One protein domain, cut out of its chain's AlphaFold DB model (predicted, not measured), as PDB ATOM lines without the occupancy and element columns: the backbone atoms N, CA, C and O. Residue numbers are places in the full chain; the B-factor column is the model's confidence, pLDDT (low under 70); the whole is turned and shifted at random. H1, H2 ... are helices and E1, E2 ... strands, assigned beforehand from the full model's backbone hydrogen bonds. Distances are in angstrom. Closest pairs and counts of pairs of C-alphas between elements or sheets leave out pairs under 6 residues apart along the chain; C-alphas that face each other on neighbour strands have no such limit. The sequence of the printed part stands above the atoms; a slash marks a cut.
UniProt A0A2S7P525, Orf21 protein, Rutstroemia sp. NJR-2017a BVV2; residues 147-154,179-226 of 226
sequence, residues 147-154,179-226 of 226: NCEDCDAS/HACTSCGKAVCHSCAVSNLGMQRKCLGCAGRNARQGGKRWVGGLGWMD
ATOM      1  N   ASN A 147     152.657 152.174  37.994       86.19
ATOM      2  CA  ASN A 147     151.362 151.937  37.364       86.19
ATOM      3  C   ASN A 147     150.360 153.070  37.642       86.19
ATOM      4  O   ASN A 147     150.414 153.765  38.656       86.19
ATOM      5  N   CYS A 148     149.430 153.252  36.708       89.00
ATOM      6  CA  CYS A 148     148.319 154.182  36.824       89.00
ATOM      7  C   CYS A 148     147.278 153.644  37.809       89.00
ATOM      8  O   CYS A 148     146.740 152.570  37.592       89.00
ATOM      9  N   GLU A 149     146.877 154.419  38.808       90.00
ATOM     10  CA  GLU A 149     145.845 153.990  39.763       90.00
ATOM     11  C   GLU A 149     144.419 153.921  39.178       90.00
ATOM     12  O   GLU A 149     143.520 153.400  39.833       90.00
ATOM     13  N   ASP A 150     144.192 154.463  37.973       86.00
ATOM     14  CA  ASP A 150     142.879 154.460  37.306       86.00
ATOM     15  C   ASP A 150     142.753 153.361  36.231       86.00
ATOM     16  O   ASP A 150     141.639 152.982  35.871       86.00
ATOM     17  N   CYS A 151     143.864 152.874  35.667       87.94
ATOM     18  CA  CYS A 151     143.836 151.882  34.581       87.94
ATOM     19  C   CYS A 151     144.977 150.857  34.606       87.94
ATOM     20  O   CYS A 151     145.121 150.101  33.648       87.94
ATOM     21  N   ASP A 152     145.807 150.869  35.649       86.81
ATOM     22  CA  ASP A 152     146.981 150.011  35.865       86.81
ATOM     23  C   ASP A 152     148.028 150.005  34.743       86.81
ATOM     24  O   ASP A 152     148.989 149.241  34.783       86.81
ATOM     25  N   ALA A 153     147.904 150.902  33.760       83.31
ATOM     26  CA  ALA A 153     148.898 151.072  32.711       83.31
ATOM     27  C   ALA A 153     150.241 151.508  33.305       83.31
ATOM     28  O   ALA A 153     150.274 152.395  34.165       83.31
ATOM     29  N   SER A 154     151.336 150.927  32.814       82.56
ATOM     30  CA  SER A 154     152.688 151.311  33.208       82.56
ATOM     31  C   SER A 154     152.907 152.810  32.986       82.56
ATOM     32  O   SER A 154     152.717 153.321  31.884       82.56
ATOM     33  N   HIS A 179     153.063 162.445  37.195       82.19
ATOM     34  CA  HIS A 179     151.852 161.639  37.044       82.19
ATOM     35  C   HIS A 179     150.861 161.866  38.191       82.19
ATOM     36  O   HIS A 179     149.713 161.434  38.109       82.19
ATOM     37  N   ALA A 180     151.273 162.579  39.239       87.75
ATOM     38  CA  ALA A 180     150.463 162.828  40.417       87.75
ATOM     39  C   ALA A 180     149.315 163.821  40.157       87.75
ATOM     40  O   ALA A 180     149.467 164.881  39.544       87.75
ATOM     41  N   CYS A 181     148.141 163.490  40.680       88.75
ATOM     42  CA  CYS A 181     146.989 164.369  40.755       88.75
ATOM     43  C   CYS A 181     147.178 165.377  41.895       88.75
ATOM     44  O   CYS A 181     147.220 165.003  43.063       88.75
ATOM     45  N   THR A 182     147.158 166.667  41.570       86.38
ATOM     46  CA  THR A 182     147.308 167.776  42.534       86.38
ATOM     47  C   THR A 182     146.245 167.816  43.639       86.38
ATOM     48  O   THR A 182     146.442 168.473  44.651       86.38
ATOM     49  N   SER A 183     145.101 167.145  43.464       86.19
ATOM     50  CA  SER A 183     144.001 167.162  44.442       86.19
ATOM     51  C   SER A 183     143.969 165.952  45.372       86.19
ATOM     52  O   SER A 183     143.451 166.058  46.475       86.19
ATOM     53  N   CYS A 184     144.452 164.789  44.930       87.19
ATOM     54  CA  CYS A 184     144.357 163.548  45.710       87.19
ATOM     55  C   CYS A 184     145.667 162.761  45.790       87.19
ATOM     56  O   CYS A 184     145.652 161.637  46.273       87.19
ATOM     57  N   GLY A 185     146.770 163.291  45.260       85.44
ATOM     58  CA  GLY A 185     148.092 162.653  45.252       85.44
ATOM     59  C   GLY A 185     148.235 161.461  44.302       85.44
ATOM     60  O   GLY A 185     149.352 161.084  43.977       85.44
ATOM     61  N   LYS A 186     147.119 160.905  43.819       88.25
ATOM     62  CA  LYS A 186     147.103 159.685  43.009       88.25
ATOM     63  C   LYS A 186     147.919 159.779  41.730       88.25
ATOM     64  O   LYS A 186     147.822 160.781  41.019       88.25
ATOM     65  N   ALA A 187     148.617 158.706  41.394       88.19
ATOM     66  CA  ALA A 187     149.386 158.596  40.166       88.19
ATOM     67  C   ALA A 187     148.514 158.134  38.997       88.19
ATOM     68  O   ALA A 187     147.947 157.044  39.020       88.19
ATOM     69  N   VAL A 188     148.402 158.952  37.955       88.50
ATOM     70  CA  VAL A 188     147.547 158.682  36.797       88.50
ATOM     71  C   VAL A 188     148.281 158.931  35.484       88.50
ATOM     72  O   VAL A 188     149.044 159.890  35.342       88.50
ATOM     73  N   CYS A 189     148.035 158.087  34.483       88.38
ATOM     74  CA  CYS A 189     148.604 158.231  33.143       88.38
ATOM     75  C   CYS A 189     148.063 159.485  32.437       88.38
ATOM     76  O   CYS A 189     147.168 160.168  32.939       88.38
ATOM     77  N   HIS A 190     148.636 159.838  31.282       83.69
ATOM     78  CA  HIS A 190     148.221 161.036  30.543       83.69
ATOM     79  C   HIS A 190     146.752 160.972  30.084       83.69
ATOM     80  O   HIS A 190     146.086 161.998  30.042       83.69
ATOM     81  N   SER A 191     146.216 159.779  29.808       85.00
ATOM     82  CA  SER A 191     144.810 159.602  29.422       85.00
ATOM     83  C   SER A 191     143.829 159.642  30.602       85.00
ATOM     84  O   SER A 191     142.670 160.006  30.410       85.00
ATOM     85  N   CYS A 192     144.278 159.327  31.821       88.94
ATOM     86  CA  CYS A 192     143.466 159.394  33.044       88.94
ATOM     87  C   CYS A 192     143.609 160.729  33.797       88.94
ATOM     88  O   CYS A 192     143.088 160.888  34.907       88.94
ATOM     89  N   ALA A 193     144.296 161.709  33.209       88.62
ATOM     90  CA  ALA A 193     144.501 163.020  33.799       88.62
ATOM     91  C   ALA A 193     144.097 164.140  32.840       88.62
ATOM     92  O   ALA A 193     144.361 164.087  31.645       88.62
ATOM     93  N   VAL A 194     143.506 165.197  33.390       87.00
ATOM     94  CA  VAL A 194     143.292 166.460  32.687       87.00
ATOM     95  C   VAL A 194     144.282 167.472  33.246       87.00
ATOM     96  O   VAL A 194     144.290 167.756  34.448       87.00
ATOM     97  N   SER A 195     145.116 168.017  32.368       81.56
ATOM     98  CA  SER A 195     146.024 169.116  32.684       81.56
ATOM     99  C   SER A 195     145.393 170.406  32.179       81.56
ATOM    100  O   SER A 195     145.279 170.611  30.973       81.56
ATOM    101  N   ASN A 196     144.949 171.275  33.090       65.12
ATOM    102  CA  ASN A 196     144.429 172.592  32.712       65.12
ATOM    103  C   ASN A 196     145.601 173.491  32.302       65.12
ATOM    104  O   ASN A 196     146.161 174.164  33.166       65.12
ATOM    105  N   LEU A 197     145.996 173.420  31.022       60.69
ATOM    106  CA  LEU A 197     146.894 174.349  30.312       60.69
ATOM    107  C   LEU A 197     148.006 174.963  31.190       60.69
ATOM    108  O   LEU A 197     148.196 176.172  31.213       60.69
ATOM    109  N   GLY A 198     148.730 174.115  31.928       58.81
ATOM    110  CA  GLY A 198     149.959 174.496  32.625       58.81
ATOM    111  C   GLY A 198     149.892 174.708  34.140       58.81
ATOM    112  O   GLY A 198     150.959 174.843  34.722       58.81
ATOM    113  N   MET A 199     148.727 174.691  34.811       62.81
ATOM    114  CA  MET A 199     148.706 175.005  36.259       62.81
ATOM    115  C   MET A 199     148.390 173.830  37.196       62.81
ATOM    116  O   MET A 199     148.973 173.751  38.271       62.81
ATOM    117  N   GLN A 200     147.495 172.897  36.838       75.44
ATOM    118  CA  GLN A 200     147.166 171.753  37.712       75.44
ATOM    119  C   GLN A 200     146.761 170.499  36.923       75.44
ATOM    120  O   GLN A 200     145.788 170.525  36.162       75.44
ATOM    121  N   ARG A 201     147.466 169.382  37.166       84.81
ATOM    122  CA  ARG A 201     147.079 168.029  36.728       84.81
ATOM    123  C   ARG A 201     146.069 167.444  37.712       84.81
ATOM    124  O   ARG A 201     146.337 167.393  38.917       84.81
ATOM    125  N   LYS A 202     144.908 167.002  37.228       89.25
ATOM    126  CA  LYS A 202     143.870 166.347  38.045       89.25
ATOM    127  C   LYS A 202     143.438 165.034  37.396       89.25
ATOM    128  O   LYS A 202     143.235 165.000  36.188       89.25
ATOM    129  N   CYS A 203     143.265 163.967  38.180       89.94
ATOM    130  CA  CYS A 203     142.649 162.730  37.687       89.94
ATOM    131  C   CYS A 203     141.191 162.976  37.278       89.94
ATOM    132  O   CYS A 203     140.560 163.920  37.774       89.94
ATOM    133  N   LEU A 204     140.633 162.117  36.423       86.75
ATOM    134  CA  LEU A 204     139.256 162.261  35.924       86.75
ATOM    135  C   LEU A 204     138.226 162.396  37.061       86.75
ATOM    136  O   LEU A 204     137.316 163.225  36.990       86.75
ATOM    137  N   GLY A 205     138.420 161.667  38.164       85.06
ATOM    138  CA  GLY A 205     137.565 161.779  39.347       85.06
ATOM    139  C   GLY A 205     137.637 163.149  40.033       85.06
ATOM    140  O   GLY A 205     136.615 163.697  40.442       85.06
ATOM    141  N   CYS A 206     138.829 163.737  40.163       86.38
ATOM    142  CA  CYS A 206     139.007 165.057  40.784       86.38
ATOM    143  C   CYS A 206     138.642 166.212  39.842       86.38
ATOM    144  O   CYS A 206     138.176 167.252  40.311       86.38
ATOM    145  N   ALA A 207     138.792 166.027  38.531       83.62
ATOM    146  CA  ALA A 207     138.316 166.975  37.532       83.62
ATOM    147  C   ALA A 207     136.777 167.075  37.551       83.62
ATOM    148  O   ALA A 207     136.242 168.179  37.602       83.62
ATOM    149  N   GLY A 208     136.068 165.939  37.621       70.62
ATOM    150  CA  GLY A 208     134.601 165.915  37.683       70.62
ATOM    151  C   GLY A 208     134.005 166.355  39.029       70.62
ATOM    152  O   GLY A 208     132.899 166.882  39.075       70.62
ATOM    153  N   ARG A 209     134.727 166.190  40.147       64.25
ATOM    154  CA  ARG A 209     134.227 166.580  41.483       64.25
ATOM    155  C   ARG A 209     134.210 168.092  41.729       64.25
ATOM    156  O   ARG A 209     133.363 168.553  42.485       64.25
ATOM    157  N   ASN A 210     135.082 168.862  41.082       55.09
ATOM    158  CA  ASN A 210     135.080 170.326  41.209       55.09
ATOM    159  C   ASN A 210     133.987 170.996  40.351       55.09
ATOM    160  O   ASN A 210     133.672 172.159  40.570       55.09
ATOM    161  N   ALA A 211     133.348 170.252  39.441       52.78
ATOM    162  CA  ALA A 211     132.158 170.690  38.709       52.78
ATOM    163  C   ALA A 211     130.854 170.527  39.523       52.78
ATOM    164  O   ALA A 211     129.762 170.695  38.989       52.78
ATOM    165  N   ARG A 212     130.932 170.224  40.829       49.25
ATOM    166  CA  ARG A 212     129.776 170.052  41.733       49.25
ATOM    167  C   ARG A 212     128.974 171.327  42.035       49.25
ATOM    168  O   ARG A 212     128.069 171.265  42.858       49.25
ATOM    169  N   GLN A 213     129.221 172.442  41.348       53.66
ATOM    170  CA  GLN A 213     128.192 173.486  41.215       53.66
ATOM    171  C   GLN A 213     127.175 173.192  40.097       53.66
ATOM    172  O   GLN A 213     126.212 173.932  39.941       53.66
ATOM    173  N   GLY A 214     127.321 172.086  39.361       53.72
ATOM    174  CA  GLY A 214     126.355 171.670  38.350       53.72
ATOM    175  C   GLY A 214     126.445 170.187  38.013       53.72
ATOM    176  O   GLY A 214     126.874 169.868  36.915       53.72
ATOM    177  N   GLY A 215     126.057 169.314  38.956       54.97
ATOM    178  CA  GLY A 215     125.515 167.948  38.764       54.97
ATOM    179  C   GLY A 215     126.342 166.868  38.048       54.97
ATOM    180  O   GLY A 215     126.261 165.702  38.409       54.97
ATOM    181  N   LYS A 216     127.176 167.214  37.072       57.81
ATOM    182  CA  LYS A 216     127.619 166.283  36.041       57.81
ATOM    183  C   LYS A 216     128.855 165.502  36.483       57.81
ATOM    184  O   LYS A 216     129.948 166.055  36.609       57.81
ATOM    185  N   ARG A 217     128.700 164.194  36.691       62.16
ATOM    186  CA  ARG A 217     129.792 163.235  36.905       62.16
ATOM    187  C   ARG A 217     130.274 162.670  35.566       62.16
ATOM    188  O   ARG A 217     129.474 162.316  34.706       62.16
ATOM    189  N   TRP A 218     131.587 162.551  35.390       67.25
ATOM    190  CA  TRP A 218     132.158 161.829  34.252       67.25
ATOM    191  C   TRP A 218     132.124 160.329  34.534       67.25
ATOM    192  O   TRP A 218     132.714 159.874  35.517       67.25
ATOM    193  N   VAL A 219     131.449 159.561  33.680       66.06
ATOM    194  CA  VAL A 219     131.466 158.096  33.733       66.06
ATOM    195  C   VAL A 219     132.228 157.622  32.502       66.06
ATOM    196  O   VAL A 219     131.792 157.836  31.370       66.06
ATOM    197  N   GLY A 220     133.419 157.054  32.715       52.06
ATOM    198  CA  GLY A 220     134.335 156.659  31.643       52.06
ATOM    199  C   GLY A 220     133.628 155.871  30.535       52.06
ATOM    200  O   GLY A 220     132.929 154.900  30.806       52.06
ATOM    201  N   GLY A 221     133.772 156.327  29.286       58.41
ATOM    202  CA  GLY A 221     133.147 155.724  28.101       58.41
ATOM    203  C   GLY A 221     131.687 156.121  27.836       58.41
ATOM    204  O   GLY A 221     131.214 155.930  26.720       58.41
ATOM    205  N   LEU A 222     130.994 156.715  28.812       65.31
ATOM    206  CA  LEU A 222     129.573 157.083  28.731       65.31
ATOM    207  C   LEU A 222     129.336 158.600  28.655       65.31
ATOM    208  O   LEU A 222     128.245 159.035  28.296       65.31
ATOM    209  N   GLY A 223     130.358 159.407  28.937       65.38
ATOM    210  CA  GLY A 223     130.278 160.862  28.861       65.38
ATOM    211  C   GLY A 223     129.952 161.525  30.203       65.38
ATOM    212  O   GLY A 223     130.082 160.928  31.273       65.38
ATOM    213  N   TRP A 224     129.551 162.796  30.138       64.69
ATOM    214  CA  TRP A 224     129.073 163.560  31.291       64.69
ATOM    215  C   TRP A 224     127.622 163.179  31.591       64.69
ATOM    216  O   TRP A 224     126.754 163.354  30.739       64.69
ATOM    217  N   MET A 225     127.371 162.670  32.794       60.38
ATOM    218  CA  MET A 225     126.049 162.268  33.280       60.38
ATOM    219  C   MET A 225     125.652 163.153  34.458       60.38
ATOM    220  O   MET A 225     126.494 163.403  35.314       60.38
ATOM    221  N   ASP A 226     124.406 163.623  34.495       59.25
ATOM    222  CA  ASP A 226     123.832 164.354  35.638       59.25
ATOM    223  C   ASP A 226     123.610 163.454  36.874       59.25
ATOM    224  O   ASP A 226     123.383 162.232  36.704       59.25
TER     225      ASP A 226
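What this domain is: This is residues 147 to 154 and 179 to 226 of the 226 residues of the protein "Orf21 protein" of Rutstroemia sp. NJR-2017a BVV2 (UniProt A0A2S7P525). Little regular structure: two small strand hairpins, E1 with E2 and E3 with E4, sit either side of a short helix, H1, near the middle, with loops 147 to 154 and 179 to 192 toward the E1 and E2 end. The printed part has 56 residues, in the order E1, E2, H1, E3, E4; both two-stranded sheets are antiparallel. The class is mixed, with 20 residues in named elements; it is compact, radius of gyration of the C-alphas 11.3 A, spans 32 by 25 by 18 A.

How they stand to each other: E1, residues 193 to 196, and E2, residues 200 to 203, form an antiparallel hairpin at 154 degrees; N 194 and O 202 are 2.8 A apart, within hydrogen-bond range. In H1, residues 204 to 209, every O i to N i+4 pair is within hydrogen-bond range. The closest C-alphas of E1 and H1, Ala 193 and Leu 204, are 5.7 A apart. E3, residues 217 to 219, and E4, residues 223 to 225, form an antiparallel hairpin at 136 degrees, with N 217 and O 225 at 2.7 A, within hydrogen-bond range. The closest C-alphas of H1 and E3, Gly 208 and Arg 217, are 5.6 A apart. H1 and E4 are apart.

Where its parts are: E1 begins at C-alpha 193 (144.501, 163.020, 33.799) and is 9.6 A long; E2 is 10.1 A, H1 8.7 A, E3 and E4 6.3 A each. E4 ends at C-alpha 225 (126.049, 162.268, 33.280).

The domain as a whole: The C-alphas farthest apart, Ser 154 and Gln 213, are 34.0 A apart. Residues 155 to 178 are not printed; the C-alphas across this cut are 11.0 A apart. No link between named elements is long. The model's pLDDT is under 70 at residues 196 to 199 and 209 to 226.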